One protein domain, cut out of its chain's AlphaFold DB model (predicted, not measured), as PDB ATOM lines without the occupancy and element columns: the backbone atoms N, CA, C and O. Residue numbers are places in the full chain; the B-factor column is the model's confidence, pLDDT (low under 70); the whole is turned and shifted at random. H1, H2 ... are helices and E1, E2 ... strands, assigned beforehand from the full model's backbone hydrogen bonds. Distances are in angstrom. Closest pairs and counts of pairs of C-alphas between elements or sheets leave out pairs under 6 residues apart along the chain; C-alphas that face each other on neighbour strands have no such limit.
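AT A GLANCE: This is residues 4 to 119 of the 128 residues of the protein "SWIM-type domain-containing protein" of Thermoproteus sp. AZ2 (UniProt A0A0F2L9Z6). A four-stranded sheet has the long helix H4 slantwise over one face, and H1 and H2 pack on the side of H4 away from the sheet, H1 running back along it and H2 crossing it. The short H3 sits by the edge strand E4. The printed part has 116 residues, with four named helices and four strands in the order H1 H2 E1 E2 E3 E4 H3 H4; the class is mixed and the sheet, E1 E2 E3 E4, is antiparallel. It is compact, with a radius of gyration of the C-alphas of 13.3 A, and rounded, spanning 36 by 30 by 26 A.

HOW THE PARTS SIT: H1, residues 4 to 21, touches H2, residues 25 to 34, with residues 14 to 18 alone, at a steep tilt of 60 degrees; the closest C-alphas, of Ser 18 and Leu 25, are 5.3 A apart. E1, residues 40 to 48, bends by 53 degrees at residue 43; its antiparallel neighbour is E2, residues 51 to 60, with N 43 and O 56 within hydrogen-bond range at 2.8 A. E3, residues 68 to 74, follows with N 59 and O 69 at 2.8 A, then E4, residues 77 to 80, with N 72 and O 79 at 2.9 A: a meander, each strand the antiparallel neighbour of the one before. H3, residues 83 to 86, only grazes the sheet. H4, residues 93 to 110, makes two layers with the sheet, helix on one face, at a height over the sheet of 7.5 A; the closest C-alphas of E2 and H4, of Val 52 and Ser 106, are 5.5 A apart. H1 touches H4 opposite ways at a shallow tilt of 32 degrees, only just short of steep, closest at the C-alphas of Leu 6 and Leu 107, 6.6 A. H2 touches H4 about perpendicular, 77 degrees, closest at the C-alphas of Ile 31 and Ala 97, 6.2 A. In H1, H2 and H4 every O i to N i+4 pair is within hydrogen-bond range; H3 is too short for one.

IN THESE COORDINATES: H1 begins at C-alpha 4 (299.103, 289.576, 243.669) and is 25.7 A long, E2 27.1 A, and H4, 25.3 A, ends at C-alpha 110 (290.605, 295.948, 254.808).

THE WHOLE: The C-alphas farthest apart, of Glu 4 and Ile 87, are 40.5 A apart. The printed part has no cut and no long link; its mean pLDDT is 94.6, and no printed residue is under 70.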
ATOM      1  N   GLU A   4     299.095 291.037 243.541       91.06
ATOM      2  CA  GLU A   4     299.103 289.576 243.669       91.06
ATOM      3  C   GLU A   4     298.247 289.086 244.847       91.06
ATOM      4  O   GLU A   4     297.512 288.107 244.726       91.06
ATOM      5  N   ALA A   5     298.284 289.789 245.985       90.19
ATOM      6  CA  ALA A   5     297.471 289.441 247.147       90.19
ATOM      7  C   ALA A   5     295.971 289.706 246.915       90.19
ATOM      8  O   ALA A   5     295.135 288.919 247.362       90.19
ATOM      9  N   LEU A   6     295.625 290.779 246.190       93.38
ATOM     10  CA  LEU A   6     294.250 291.048 245.749       93.38
ATOM     11  C   LEU A   6     293.736 289.939 244.824       93.38
ATOM     12  O   LEU A   6     292.636 289.424 245.033       93.38
ATOM     13  N   GLU A   7     294.533 289.569 243.825       93.88
ATOM     14  CA  GLU A   7     294.188 288.553 242.831       93.88
ATOM     15  C   GLU A   7     294.003 287.174 243.467       93.88
ATOM     16  O   GLU A   7     292.989 286.515 243.228       93.88
ATOM     17  N   GLU A   8     294.924 286.757 244.335       94.94
ATOM     18  CA  GLU A   8     294.815 285.479 245.040       94.94
ATOM     19  C   GLU A   8     293.627 285.473 246.017       94.94
ATOM     20  O   GLU A   8     292.894 284.483 246.099       94.94
ATOM     21  N   GLY A   9     293.371 286.587 246.714       95.25
ATOM     22  CA  GLY A   9     292.197 286.744 247.576       95.25
ATOM     23  C   GLY A   9     290.881 286.623 246.802       95.25
ATOM     24  O   GLY A   9     289.976 285.887 247.210       95.25
ATOM     25  N   ALA A  10     290.782 287.290 245.650       96.06
ATOM     26  CA  ALA A  10     289.624 287.195 244.767       96.06
ATOM     27  C   ALA A  10     289.460 285.771 244.217       96.06
ATOM     28  O   ALA A  10     288.369 285.202 244.287       96.06
ATOM     29  N   ARG A  11     290.546 285.153 243.738       96.62
ATOM     30  CA  ARG A  11     290.547 283.780 243.218       96.62
ATOM     31  C   ARG A  11     290.034 282.780 244.252       96.62
ATOM     32  O   ARG A  11     289.135 281.996 243.939       96.62
ATOM     33  N   ARG A  12     290.558 282.825 245.481       96.88
ATOM     34  CA  ARG A  12     290.112 281.952 246.583       96.88
ATOM     35  C   ARG A  12     288.629 282.128 246.878       96.88
ATOM     36  O   ARG A  12     287.918 281.134 247.021       96.88
ATOM     37  N   PHE A  13     288.158 283.373 246.921       97.44
ATOM     38  CA  PHE A  13     286.748 283.665 247.149       97.44
ATOM     39  C   PHE A  13     285.850 283.085 246.051       97.44
ATOM     40  O   PHE A  13     284.855 282.432 246.359       97.44
ATOM     41  N   LEU A  14     286.197 283.275 244.773       97.50
ATOM     42  CA  LEU A  14     285.386 282.797 243.646       97.50
ATOM     43  C   LEU A  14     285.298 281.264 243.607       97.50
ATOM     44  O   LEU A  14     284.219 280.725 243.353       97.50
ATOM     45  N   ILE A  15     286.399 280.565 243.908       97.12
ATOM     46  CA  ILE A  15     286.412 279.099 244.048       97.12
ATOM     47  C   ILE A  15     285.510 278.674 245.214       97.12
ATOM     48  O   ILE A  15     284.602 277.867 245.016       97.12
ATOM     49  N   GLY A  16     285.683 279.275 246.395       96.06
ATOM     50  CA  GLY A  16     284.865 278.953 247.566       96.06
ATOM     51  C   GLY A  16     283.374 279.231 247.353       96.06
ATOM     52  O   GLY A  16     282.525 278.461 247.797       96.06
ATOM     53  N   LEU A  17     283.037 280.296 246.623       96.06
ATOM     54  CA  LEU A  17     281.659 280.623 246.261       96.06
ATOM     55  C   LEU A  17     281.064 279.590 245.294       96.06
ATOM     56  O   LEU A  17     279.905 279.205 245.449       96.06
ATOM     57  N   SER A  18     281.856 279.123 244.325       95.44
ATOM     58  CA  SER A  18     281.476 278.052 243.398       95.44
ATOM     59  C   SER A  18     281.126 276.765 244.146       95.44
ATOM     60  O   SER A  18     280.059 276.191 243.917       95.44
ATOM     61  N   GLU A  19     281.994 276.350 245.071       94.00
ATOM     62  CA  GLU A  19     281.807 275.161 245.908       94.00
ATOM     63  C   GLU A  19     280.583 275.298 246.821       94.00
ATOM     64  O   GLU A  19     279.744 274.400 246.873       94.00
ATOM     65  N   ALA A  20     280.432 276.442 247.498       93.06
ATOM     66  CA  ALA A  20     279.333 276.679 248.434       93.06
ATOM     67  C   ALA A  20     277.953 276.689 247.762       93.06
ATOM     68  O   ALA A  20     276.962 276.311 248.388       93.06
ATOM     69  N   LEU A  21     277.887 277.131 246.507       92.25
ATOM     70  CA  LEU A  21     276.658 277.171 245.717       92.25
ATOM     71  C   LEU A  21     276.411 275.886 244.912       92.25
ATOM     72  O   LEU A  21     275.336 275.754 244.330       92.25
ATOM     73  N   GLY A  22     277.381 274.966 244.834       92.25
ATOM     74  CA  GLY A  22     277.276 273.766 243.997       92.25
ATOM     75  C   GLY A  22     277.177 274.077 242.497       92.25
ATOM     76  O   GLY A  22     276.567 273.323 241.739       92.25
ATOM     77  N   VAL A  23     277.740 275.202 242.050       92.62
ATOM     78  CA  VAL A  23     277.710 275.633 240.642       92.62
ATOM     79  C   VAL A  23     279.103 275.572 240.030       92.62
ATOM     80  O   VAL A  23     280.104 275.600 240.737       92.62
ATOM     81  N   ARG A  24     279.184 275.509 238.697       95.75
ATOM     82  CA  ARG A  24     280.467 275.541 237.976       95.75
ATOM     83  C   ARG A  24     281.149 276.900 238.137       95.75
ATOM     84  O   ARG A  24     280.492 277.930 237.980       95.75
ATOM     85  N   LEU A  25     282.472 276.893 238.312       96.81
ATOM     86  CA  LEU A  25     283.278 278.113 238.440       96.81
ATOM     87  C   LEU A  25     283.107 279.047 237.236       96.81
ATOM     88  O   LEU A  25     283.028 280.258 237.414       96.81
ATOM     89  N   SER A  26     282.953 278.499 236.025       97.38
ATOM     90  CA  SER A  26     282.694 279.289 234.813       97.38
ATOM     91  C   SER A  26     281.471 280.201 234.958       97.38
ATOM     92  O   SER A  26     281.529 281.364 234.589       97.38
ATOM     93  N   LYS A  27     280.396 279.719 235.597       95.56
ATOM     94  CA  LYS A  27     279.176 280.504 235.831       95.56
ATOM     95  C   LYS A  27     279.402 281.636 236.837       95.56
ATOM     96  O   LYS A  27     278.781 282.689 236.726       95.56
ATOM     97  N   ILE A  28     280.268 281.421 237.830       97.06
ATOM     98  CA  ILE A  28     280.676 282.471 238.772       97.06
ATOM     99  C   ILE A  28     281.513 283.530 238.047       97.06
ATOM    100  O   ILE A  28     281.281 284.722 238.244       97.06
ATOM    101  N   LEU A  29     282.427 283.105 237.170       97.44
ATOM    102  CA  LEU A  29     283.250 284.001 236.357       97.44
ATOM    103  C   LEU A  29     282.415 284.828 235.374       97.44
ATOM    104  O   LEU A  29     282.630 286.033 235.276       97.44
ATOM    105  N   ASP A  30     281.412 284.235 234.724       96.19
ATOM    106  CA  ASP A  30     280.481 284.970 233.855       96.19
ATOM    107  C   ASP A  30     279.810 286.128 234.614       96.19
ATOM    108  O   ASP A  30     279.673 287.239 234.097       96.19
ATOM    109  N   ILE A  31     279.424 285.889 235.873       96.00
ATOM    110  CA  ILE A  31     278.830 286.920 236.729       96.00
ATOM    111  C   ILE A  31     279.889 287.944 237.129       96.00
ATOM    112  O   ILE A  31     279.624 289.133 236.977       96.00
ATOM    113  N   TYR A  32     281.073 287.508 237.570       96.44
ATOM    114  CA  TYR A  32     282.201 288.381 237.913       96.44
ATOM    115  C   TYR A  32     282.497 289.390 236.795       96.44
ATOM    116  O   TYR A  32     282.477 290.595 237.036       96.44
ATOM    117  N   PHE A  33     282.655 288.919 235.555       95.00
ATOM    118  CA  PHE A  33     282.931 289.781 234.401       95.00
ATOM    119  C   PHE A  33     281.729 290.628 233.957       95.00
ATOM    120  O   PHE A  33     281.900 291.630 233.264       95.00
ATOM    121  N   SER A  34     280.506 290.270 234.362       92.50
ATOM    122  CA  SER A  34     279.316 291.086 234.091       92.50
ATOM    123  C   SER A  34     279.181 292.304 235.016       92.50
ATOM    124  O   SER A  34     278.477 293.260 234.663       92.50
ATOM    125  N   VAL A  35     279.851 292.291 236.178       93.44
ATOM    126  CA  VAL A  35     279.816 293.387 237.155       93.44
ATOM    127  C   VAL A  35     280.623 294.565 236.613       93.44
ATOM    128  O   VAL A  35     281.844 294.614 236.691       93.44
ATOM    129  N   THR A  36     279.916 295.545 236.060       93.06
ATOM    130  CA  THR A  36     280.497 296.786 235.533       93.06
ATOM    131  C   THR A  36     279.712 297.988 236.057       93.06
ATOM    132  O   THR A  36     278.519 297.840 236.322       93.06
ATOM    133  N   PRO A  37     280.292 299.202 236.124       90.44
ATOM    134  CA  PRO A  37     279.577 300.399 236.598       90.44
ATOM    135  C   PRO A  37     278.283 300.722 235.829       90.44
ATOM    136  O   PRO A  37     277.383 301.386 236.344       90.44
ATOM    137  N   ARG A  38     278.166 300.245 234.581       91.31
ATOM    138  CA  ARG A  38     276.950 300.391 233.766       91.31
ATOM    139  C   ARG A  38     275.820 299.464 234.208       91.31
ATOM    140  O   ARG A  38     274.664 299.832 234.041       91.31
ATOM    141  N   ARG A  39     276.149 298.295 234.763       93.25
ATOM    142  CA  ARG A  39     275.200 297.219 235.101       93.25
ATOM    143  C   ARG A  39     275.074 296.962 236.601       93.25
ATOM    144  O   ARG A  39     274.189 296.227 237.019       93.25
ATOM    145  N   ALA A  40     275.953 297.540 237.410       96.25
ATOM    146  CA  ALA A  40     276.024 297.343 238.847       96.25
ATOM    147  C   ALA A  40     276.447 298.647 239.531       96.25
ATOM    148  O   ALA A  40     277.414 299.288 239.120       96.25
ATOM    149  N   ARG A  41     275.723 299.038 240.581       97.25
ATOM    150  CA  ARG A  41     275.989 300.254 241.360       97.25
ATOM    151  C   ARG A  41     275.941 299.932 242.842       97.25
ATOM    152  O   ARG A  41     274.918 299.450 243.322       97.25
ATOM    153  N   ILE A  42     277.023 300.215 243.557       97.88
ATOM    154  CA  ILE A  42     277.035 300.150 245.021       97.88
ATOM    155  C   ILE A  42     276.166 301.296 245.542       97.88
ATOM    156  O   ILE A  42     276.340 302.439 245.129       97.88
ATOM    157  N   LEU A  43     275.210 300.971 246.409       97.94
ATOM    158  CA  LEU A  43     274.331 301.939 247.064       97.94
ATOM    159  C   LEU A  43     274.783 302.203 248.498       97.94
ATOM    160  O   LEU A  43     274.728 303.337 248.956       97.94
ATOM    161  N   GLU A  44     275.220 301.156 249.197       98.12
ATOM    162  CA  GLU A  44     275.620 301.229 250.600       98.12
ATOM    163  C   GLU A  44     276.678 300.160 250.894       98.12
ATOM    164  O   GLU A  44     276.545 299.011 250.461       98.12
ATOM    165  N   ILE A  45     277.716 300.541 251.633       97.81
ATOM    166  CA  ILE A  45     278.700 299.632 252.228       97.81
ATOM    167  C   ILE A  45     278.401 299.634 253.725       97.81
ATOM    168  O   ILE A  45     278.417 300.699 254.339       97.81
ATOM    169  N   VAL A  46     278.105 298.468 254.296       97.12
ATOM    170  CA  VAL A  46     277.787 298.346 255.725       97.12
ATOM    171  C   VAL A  46     279.058 297.956 256.466       97.12
ATOM    172  O   VAL A  46     279.680 296.944 256.131       97.12
ATOM    173  N   GLU A  47     279.447 298.754 257.457       96.19
ATOM    174  CA  GLU A  47     280.687 298.572 258.215       96.19
ATOM    175  C   GLU A  47     280.414 298.456 259.711       96.19
ATOM    176  O   GLU A  47     279.611 299.202 260.266       96.19
ATOM    177  N   GLU A  48     281.106 297.528 260.368       93.81
ATOM    178  CA  GLU A  48     281.011 297.304 261.808       93.81
ATOM    179  C   GLU A  48     282.381 296.871 262.341       93.81
ATOM    180  O   GLU A  48     283.040 296.009 261.759       93.81
ATOM    181  N   GLY A  49     282.848 297.500 263.426       89.62
ATOM    182  CA  GLY A  49     284.123 297.137 264.062       89.62
ATOM    183  C   GLY A  49     285.344 297.203 263.134       89.62
ATOM    184  O   GLY A  49     286.261 296.402 263.278       89.62
ATOM    185  N   GLY A  50     285.345 298.113 262.152       89.44
ATOM    186  CA  GLY A  50     286.424 298.250 261.164       89.44
ATOM    187  C   GLY A  50     286.387 297.230 260.018       89.44
ATOM    188  O   GLY A  50     287.311 297.200 259.207       89.44
ATOM    189  N   ARG A  51     285.332 296.412 259.924       92.69
ATOM    190  CA  ARG A  51     285.143 295.412 258.865       92.69
ATOM    191  C   ARG A  51     283.961 295.752 257.976       92.69
ATOM    192  O   ARG A  51     282.963 296.299 258.437       92.69
ATOM    193  N   VAL A  52     284.045 295.350 256.709       96.38
ATOM    194  CA  VAL A  52     282.914 295.420 255.781       96.38
ATOM    195  C   VAL A  52     282.014 294.211 256.027       96.38
ATOM    196  O   VAL A  52     282.334 293.095 255.619       96.38
ATOM    197  N   VAL A  53     280.876 294.426 256.683       96.31
ATOM    198  CA  VAL A  53     279.924 293.369 257.067       96.31
ATOM    199  C   VAL A  53     278.736 293.260 256.117       96.31
ATOM    200  O   VAL A  53     277.849 292.444 256.323       96.31
ATOM    201  N   GLY A  54     278.674 294.053 255.056       96.69
ATOM    202  CA  GLY A  54     277.613 293.888 254.077       96.69
ATOM    203  C   GLY A  54     277.656 294.903 252.958       96.69
ATOM    204  O   GLY A  54     278.447 295.847 252.951       96.69
ATOM    205  N   LEU A  55     276.772 294.689 251.993       97.69
ATOM    206  CA  LEU A  55     276.678 295.521 250.807       97.69
ATOM    207  C   LEU A  55     275.228 295.620 250.352       97.69
ATOM    208  O   LEU A  55     274.511 294.612 250.295       97.69
ATOM    209  N   ARG A  56     274.824 296.820 249.937       98.31
ATOM    210  CA  ARG A  56     273.618 297.029 249.137       98.31
ATOM    211  C   ARG A  56     273.999 297.563 247.776       98.31
ATOM    212  O   ARG A  56     274.824 298.469 247.655       98.31
ATOM    213  N   MET A  57     273.383 297.011 246.744       97.94
ATOM    214  CA  MET A  57     273.660 297.407 245.371       97.94
ATOM    215  C   MET A  57     272.413 297.333 244.497       97.94
ATOM    216  O   MET A  57     271.501 296.548 244.758       97.94
ATOM    217  N   ALA A  58     272.400 298.126 243.432       98.06
ATOM    218  CA  ALA A  58     271.487 297.949 242.315       98.06
ATOM    219  C   ALA A  58     272.206 297.171 241.208       98.06
ATOM    220  O   ALA A  58     273.321 297.529 240.825       98.06
ATOM    221  N   VAL A  59     271.570 296.128 240.681       97.56
ATOM    222  CA  VAL A  59     272.071 295.326 239.559       97.56
ATOM    223  C   VAL A  59     271.028 295.333 238.452       97.56
ATOM    224  O   VAL A  59     269.861 295.026 238.695       97.56
ATOM    225  N   GLU A  60     271.429 295.692 237.239       96.12
ATOM    226  CA  GLU A  60     270.550 295.660 236.076       96.12
ATOM    227  C   GLU A  60     270.207 294.209 235.708       96.12
ATOM    228  O   GLU A  60     271.064 293.319 235.707       96.12
ATOM    229  N   SER A  61     268.943 293.970 235.372       91.81
ATOM    230  CA  SER A  61     268.458 292.676 234.916       91.81
ATOM    231  C   SER A  61     269.216 292.206 233.674       91.81
ATOM    232  O   SER A  61     269.401 292.938 232.702       91.81
ATOM    233  N   GLY A  62     269.616 290.933 233.674       86.56
ATOM    234  CA  GLY A  62     270.257 290.312 232.514       86.56
ATOM    235  C   GLY A  62     269.334 290.161 231.301       86.56
ATOM    236  O   GLY A  62     269.826 290.117 230.178       86.56
ATOM    237  N   SER A  63     268.016 290.088 231.517       88.00
ATOM    238  CA  SER A  63     267.021 289.822 230.469       88.00
ATOM    239  C   SER A  63     266.164 291.033 230.096       88.00
ATOM    240  O   SER A  63     265.500 291.004 229.062       88.00
ATOM    241  N   ARG A  64     266.156 292.096 230.911       88.38
ATOM    242  CA  ARG A  64     265.330 293.292 230.693       88.38
ATOM    243  C   ARG A  64     266.165 294.559 230.863       88.38
ATOM    244  O   ARG A  64     266.478 294.954 231.983       88.38
ATOM    245  N   ARG A  65     266.509 295.211 229.750       88.06
ATOM    246  CA  ARG A  65     267.264 296.475 229.769       88.06
ATOM    247  C   ARG A  65     266.498 297.559 230.525       88.06
ATOM    248  O   ARG A  65     265.280 297.659 230.390       88.06
ATOM    249  N   GLY A  66     267.212 298.360 231.311       90.81
ATOM    250  CA  GLY A  66     266.644 299.450 232.107       90.81
ATOM    251  C   GLY A  66     265.916 299.010 233.382       90.81
ATOM    252  O   GLY A  66     265.529 299.866 234.175       90.81
ATOM    253  N   VAL A  67     265.756 297.704 233.625       95.12
ATOM    254  CA  VAL A  67     265.160 297.185 234.862       95.12
ATOM    255  C   VAL A  67     266.262 296.907 235.872       95.12
ATOM    256  O   VAL A  67     267.153 296.101 235.615       95.12
ATOM    257  N   TRP A  68     266.175 297.532 237.042       97.44
ATOM    258  CA  TRP A  68     267.142 297.371 238.124       97.44
ATOM    259  C   TRP A  68     266.554 296.553 239.272       97.44
ATOM    260  O   TRP A  68     265.411 296.755 239.683       97.44
ATOM    261  N   HIS A  69     267.358 295.640 239.808       97.75
ATOM    262  CA  HIS A  69     267.051 294.877 241.008       97.75
ATOM    263  C   HIS A  69     267.942 295.331 242.156       97.75
ATOM    264  O   HIS A  69     269.149 295.503 241.995       97.75
ATOM    265  N   TYR A  70     267.342 295.502 243.326       98.12
ATOM    266  CA  TYR A  70     268.033 295.940 244.526       98.12
ATOM    267  C   TYR A  70     268.390 294.720 245.352       98.12
ATOM    268  O   TYR A  70     267.541 293.861 245.607       98.12
ATOM    269  N   VAL A  71     269.655 294.642 245.737       98.25
ATOM    270  CA  VAL A  71     270.238 293.501 246.427       98.25
ATOM    271  C   VAL A  71     270.846 293.972 247.733       98.25
ATOM    272  O   VAL A  71     271.431 295.049 247.803       98.25
ATOM    273  N   SER A  72     270.706 293.166 248.776       98.12
ATOM    274  CA  SER A  72     271.400 293.341 250.049       98.12
ATOM    275  C   SER A  72     271.984 291.999 250.470       98.12
ATOM    276  O   SER A  72     271.278 290.988 250.411       98.12
ATOM    277  N   VAL A  73     273.259 291.980 250.852       97.88
ATOM    278  CA  VAL A  73     273.982 290.786 251.319       97.88
ATOM    279  C   VAL A  73     274.745 291.095 252.604       97.88
ATOM    280  O   VAL A  73     275.237 292.210 252.774       97.88
ATOM    281  N   GLY A  74     274.848 290.103 253.487       96.81
ATOM    282  CA  GLY A  74     275.631 290.177 254.719       96.81
ATOM    283  C   GLY A  74     275.687 288.833 255.465       96.81
ATOM    284  O   GLY A  74     275.201 287.817 254.951       96.81
ATOM    285  N   PRO A  75     276.240 288.808 256.692       94.19
ATOM    286  CA  PRO A  75     276.423 287.610 257.509       94.19
ATOM    287  C   PRO A  75     275.144 286.797 257.698       94.19
ATOM    288  O   PRO A  75     275.161 285.569 257.645       94.19
ATOM    289  N   TYR A  76     274.015 287.484 257.867       91.44
ATOM    290  CA  TYR A  76     272.749 286.857 258.240       91.44
ATOM    291  C   TYR A  76     271.883 286.435 257.049       91.44
ATOM    292  O   TYR A  76     270.932 285.674 257.225       91.44
ATOM    293  N   GLY A  77     272.187 286.898 255.833       94.75
ATOM    294  CA  GLY A  77     271.402 286.525 254.664       94.75
ATOM    295  C   GLY A  77     271.624 287.395 253.439       94.75
ATOM    296  O   GLY A  77     272.449 288.307 253.412       94.75
ATOM    297  N   ALA A  78     270.808 287.112 252.427       96.19
ATOM    298  CA  ALA A  78     270.694 287.915 251.226       96.19
ATOM    299  C   ALA A  78     269.229 288.129 250.839       96.19
ATOM    300  O   ALA A  78     268.383 287.247 251.020       96.19
ATOM    301  N   LYS A  79     268.945 289.294 250.260       96.81
ATOM    302  CA  LYS A  79     267.652 289.638 249.661       96.81
ATOM    303  C   LYS A  79     267.870 290.314 248.317       96.81
ATOM    304  O   LYS A  79     268.800 291.097 248.156       96.81
ATOM    305  N   CYS A  80     267.004 290.009 247.359       97.31
ATOM    306  CA  CYS A  80     266.979 290.620 246.040       97.31
ATOM    307  C   CYS A  80     265.532 290.834 245.585       97.31
ATOM    308  O   CYS A  80     264.703 289.930 245.696       97.31
ATOM    309  N   THR A  81     265.242 291.992 244.995       97.44
ATOM    310  CA  THR A  81     263.896 292.348 244.507       97.44
ATOM    311  C   THR A  81     263.495 291.668 243.189       97.44
ATOM    312  O   THR A  81     262.499 292.038 242.574       97.44
ATOM    313  N   CYS A  82     264.270 290.697 242.698       95.31
ATOM    314  CA  CYS A  82     263.886 289.913 241.522       95.31
ATOM    315  C   CYS A  82     262.952 288.759 241.904       95.31
ATOM    316  O   CYS A  82     263.005 288.249 243.023       95.31
ATOM    317  N   GLU A  83     262.158 288.288 240.942       91.75
ATOM    318  CA  GLU A  83     261.190 287.201 241.132       91.75
ATOM    319  C   GLU A  83     261.827 285.936 241.728       91.75
ATOM    320  O   GLU A  83     261.308 285.357 242.682       91.75
ATOM    321  N   ALA A  84     263.000 285.541 241.215       90.75
ATOM    322  CA  ALA A  84     263.693 284.332 241.650       90.75
ATOM    323  C   ALA A  84     264.007 284.338 243.155       90.75
ATOM    324  O   ALA A  84     263.915 283.297 243.800       90.75
ATOM    325  N   ASN A  85     264.342 285.495 243.732       93.44
ATOM    326  CA  ASN A  85     264.584 285.585 245.170       93.44
ATOM    327  C   ASN A  85     263.314 285.927 245.954       93.44
ATOM    328  O   ASN A  85     263.038 285.281 246.958       93.44
ATOM    329  N   THR A  86     262.533 286.905 245.492       90.81
ATOM    330  CA  THR A  86     261.348 287.391 246.216       90.81
ATOM    331  C   THR A  86     260.268 286.315 246.326       90.81
ATOM    332  O   THR A  86     259.709 286.134 247.402       90.81
ATOM    333  N   ILE A  87     259.999 285.576 245.244       87.81
ATOM    334  CA  ILE A  87     258.941 284.557 245.211       87.81
ATOM    335  C   ILE A  87     259.487 283.185 245.605       87.81
ATOM    336  O   ILE A  87     258.866 282.466 246.381       87.81
ATOM    337  N   ARG A  88     260.653 282.802 245.068       84.62
ATOM    338  CA  ARG A  88     261.164 281.424 245.199       84.62
ATOM    339  C   ARG A  88     262.245 281.261 246.267       84.62
ATOM    340  O   ARG A  88     262.662 280.139 246.535       84.62
ATOM    341  N   GLY A  89     262.721 282.354 246.866       87.50
ATOM    342  CA  GLY A  89     263.787 282.318 247.870       87.50
ATOM    343  C   GLY A  89     265.150 281.870 247.330       87.50
ATOM    344  O   GLY A  89     266.017 281.504 248.119       87.50
ATOM    345  N   LEU A  90     265.356 281.873 246.008       90.50
ATOM    346  CA  LEU A  90     266.579 281.367 245.381       90.50
ATOM    347  C   LEU A  90     267.719 282.390 245.429       90.50
ATOM    348  O   LEU A  90     267.495 283.608 245.439       90.50
ATOM    349  N   ILE A  91     268.955 281.891 245.368       93.50
ATOM    350  CA  ILE A  91     270.138 282.712 245.098       93.50
ATOM    351  C   ILE A  91     270.189 283.011 243.601       93.50
ATOM    352  O   ILE A  91     270.483 282.147 242.778       93.50
ATOM    353  N   CYS A  92     269.866 284.248 243.237       94.38
ATOM    354  CA  CYS A  92     269.919 284.719 241.859       94.38
ATOM    355  C   CYS A  92     271.303 285.290 241.508       94.38
ATOM    356  O   CYS A  92     272.118 285.576 242.385       94.38
ATOM    357  N   SER A  93     271.552 285.528 240.218       95.06
ATOM    358  CA  SER A  93     272.806 286.131 239.741       95.06
ATOM    359  C   SER A  93     273.091 287.505 240.353       95.06
ATOM    360  O   SER A  93     274.250 287.831 240.577       95.06
ATOM    361  N   HIS A  94     272.062 288.291 240.688       96.94
ATOM    362  CA  HIS A  94     272.241 289.590 241.344       96.94
ATOM    363  C   HIS A  94     272.811 289.446 242.768       96.94
ATOM    364  O   HIS A  94     273.645 290.249 243.174       96.94
ATOM    365  N   ILE A  95     272.413 288.404 243.514       97.25
ATOM    366  CA  ILE A  95     272.992 288.097 244.836       97.25
ATOM    367  C   ILE A  95     274.450 287.676 244.687       97.25
ATOM    368  O   ILE A  95     275.301 288.145 245.435       97.25
ATOM    369  N   VAL A  96     274.754 286.843 243.692       97.00
ATOM    370  CA  VAL A  96     276.137 286.439 243.403       97.00
ATOM    371  C   VAL A  96     276.997 287.655 243.039       97.00
ATOM    372  O   VAL A  96     278.087 287.805 243.583       97.00
ATOM    373  N   ALA A  97     276.491 288.575 242.210       97.69
ATOM    374  CA  ALA A  97     277.169 289.834 241.890       97.69
ATOM    375  C   ALA A  97     277.432 290.695 243.140       97.69
ATOM    376  O   ALA A  97     278.510 291.278 243.270       97.69
ATOM    377  N   ALA A  98     276.490 290.733 244.085       97.88
ATOM    378  CA  ALA A  98     276.656 291.439 245.353       97.88
ATOM    379  C   ALA A  98     277.685 290.788 246.274       97.88
ATOM    380  O   ALA A  98     278.493 291.500 246.858       97.88
ATOM    381  N   LEU A  99     277.714 289.457 246.362       97.75
ATOM    382  CA  LEU A  99     278.725 288.721 247.129       97.75
ATOM    383  C   LEU A  99     280.134 288.950 246.575       97.75
ATOM    384  O   LEU A  99     281.059 289.223 247.336       97.75
ATOM    385  N   ILE A 100     280.282 288.893 245.250       97.69
ATOM    386  CA  ILE A 100     281.538 289.203 244.560       97.69
ATOM    387  C   ILE A 100     281.972 290.633 244.874       97.69
ATOM    388  O   ILE A 100     283.106 290.860 245.291       97.69
ATOM    389  N   THR A 101     281.061 291.593 244.717       97.88
ATOM    390  CA  THR A 101     281.356 293.009 244.962       97.88
ATOM    391  C   THR A 101     281.718 293.251 246.427       97.88
ATOM    392  O   THR A 101     282.676 293.966 246.702       97.88
ATOM    393  N   TRP A 102     281.010 292.619 247.366       97.75
ATOM    394  CA  TRP A 102     281.305 292.700 248.795       97.75
ATOM    395  C   TRP A 102     282.714 292.187 249.093       97.75
ATOM    396  O   TRP A 102     283.484 292.891 249.743       97.75
ATOM    397  N   ASN A 103     283.096 291.028 248.550       97.69
ATOM    398  CA  ASN A 103     284.450 290.508 248.718       97.69
ATOM    399  C   ASN A 103     285.516 291.454 248.154       97.69
ATOM    400  O   ASN A 103     286.508 291.719 248.829       97.69
ATOM    401  N   MET A 104     285.304 291.997 246.952       96.69
ATOM    402  CA  MET A 104     286.249 292.943 246.351       96.69
ATOM    403  C   MET A 104     286.395 294.210 247.198       96.69
ATOM    404  O   MET A 104     287.513 294.649 247.452       96.69
ATOM    405  N   VAL A 105     285.288 294.771 247.687       96.50
ATOM    406  CA  VAL A 105     285.309 295.942 248.576       96.50
ATOM    407  C   VAL A 105     286.026 295.618 249.888       96.50
ATOM    408  O   VAL A 105     286.856 296.410 250.329       96.50
ATOM    409  N   SER A 106     285.758 294.453 250.484       96.62
ATOM    410  CA  SER A 106     286.410 294.013 251.721       96.62
ATOM    411  C   SER A 106     287.923 293.877 251.540       96.62
ATOM    412  O   SER A 106     288.686 294.478 252.294       96.62
ATOM    413  N   LEU A 107     288.362 293.194 250.478       96.25
ATOM    414  CA  LEU A 107     289.777 293.057 250.129       96.25
ATOM    415  C   LEU A 107     290.448 294.417 249.906       96.25
ATOM    416  O   LEU A 107     291.531 294.659 250.433       96.25
ATOM    417  N   ILE A 108     289.812 295.323 249.161       95.06
ATOM    418  CA  ILE A 108     290.382 296.644 248.860       95.06
ATOM    419  C   ILE A 108     290.489 297.509 250.121       95.06
ATOM    420  O   ILE A 108     291.517 298.153 250.325       95.06
ATOM    421  N   LYS A 109     289.444 297.544 250.960       94.56
ATOM    422  CA  LYS A 109     289.401 298.430 252.135       94.56
ATOM    423  C   LYS A 109     290.174 297.883 253.332       94.56
ATOM    424  O   LYS A 109     290.781 298.665 254.055       94.56
ATOM    425  N   THR A 110     290.127 296.571 253.558       93.56
ATOM    426  CA  THR A 110     290.605 295.948 254.808       93.56
ATOM    427  C   THR A 110     291.714 294.921 254.595       93.56
ATOM    428  O   THR A 110     292.407 294.569 255.541       93.56
ATOM    429  N   GLY A 111     291.901 294.428 253.367       93.25
ATOM    430  CA  GLY A 111     292.786 293.295 253.089       93.25
ATOM    431  C   GLY A 111     292.228 291.937 253.528       93.25
ATOM    432  O   GLY A 111     292.845 290.913 253.244       93.25
ATOM    433  N   GLU A 112     291.057 291.900 254.172       91.69
ATOM    434  CA  GLU A 112     290.401 290.672 254.615       91.69
ATOM    435  C   GLU A 112     289.331 290.250 253.584       91.69
ATOM    436  O   GLU A 112     288.394 291.015 253.324       91.69
ATOM    437  N   PRO A 113     289.437 289.061 252.955       94.31
ATOM    438  CA  PRO A 113     288.374 288.538 252.105       94.31
ATOM    439  C   PRO A 113     287.158 288.119 252.933       94.31
ATOM    440  O   PRO A 113     287.262 287.784 254.113       94.31
ATOM    441  N   VAL A 114     286.001 288.054 252.280       95.44
ATOM    442  CA  VAL A 114     284.793 287.501 252.899       95.44
ATOM    443  C   VAL A 114     284.946 285.984 253.023       95.44
ATOM    444  O   VAL A 114     285.140 285.287 252.027       95.44
ATOM    445  N   ASP A 115     284.807 285.442 254.233       92.38
ATOM    446  CA  ASP A 115     284.782 283.991 254.425       92.38
ATOM    447  C   ASP A 115     283.416 283.416 254.029       92.38
ATOM    448  O   ASP A 115     282.439 283.490 254.776       92.38
ATOM    449  N   VAL A 116     283.355 282.775 252.861       91.81
ATOM    450  CA  VAL A 116     282.153 282.097 252.355       91.81
ATOM    451  C   VAL A 116     281.631 281.044 253.342       91.81
ATOM    452  O   VAL A 116     280.420 280.831 253.432       91.81
ATOM    453  N   LYS A 117     282.509 280.388 254.115       88.19
ATOM    454  CA  LYS A 117     282.097 279.336 255.059       88.19
ATOM    455  C   LYS A 117     281.297 279.896 256.230       88.19
ATOM    456  O   LYS A 117     280.412 279.181 256.711       88.19
ATOM    457  N   SER A 118     281.573 281.138 256.635       89.44
ATOM    458  CA  SER A 118     280.838 281.869 257.675       89.44
ATOM    459  C   SER A 118     279.396 282.207 257.267       89.44
ATOM    460  O   SER A 118     278.514 282.337 258.117       89.44
ATOM    461  N   LEU A 119     279.110 282.260 255.961       92.38
ATOM    462  CA  LEU A 119     277.783 282.537 255.411       92.38
ATOM    463  C   LEU A 119     276.922 281.265 255.406       92.38
ATOM    464  O   LEU A 119     276.597 280.700 254.359       92.38
TER     465      LEU A 119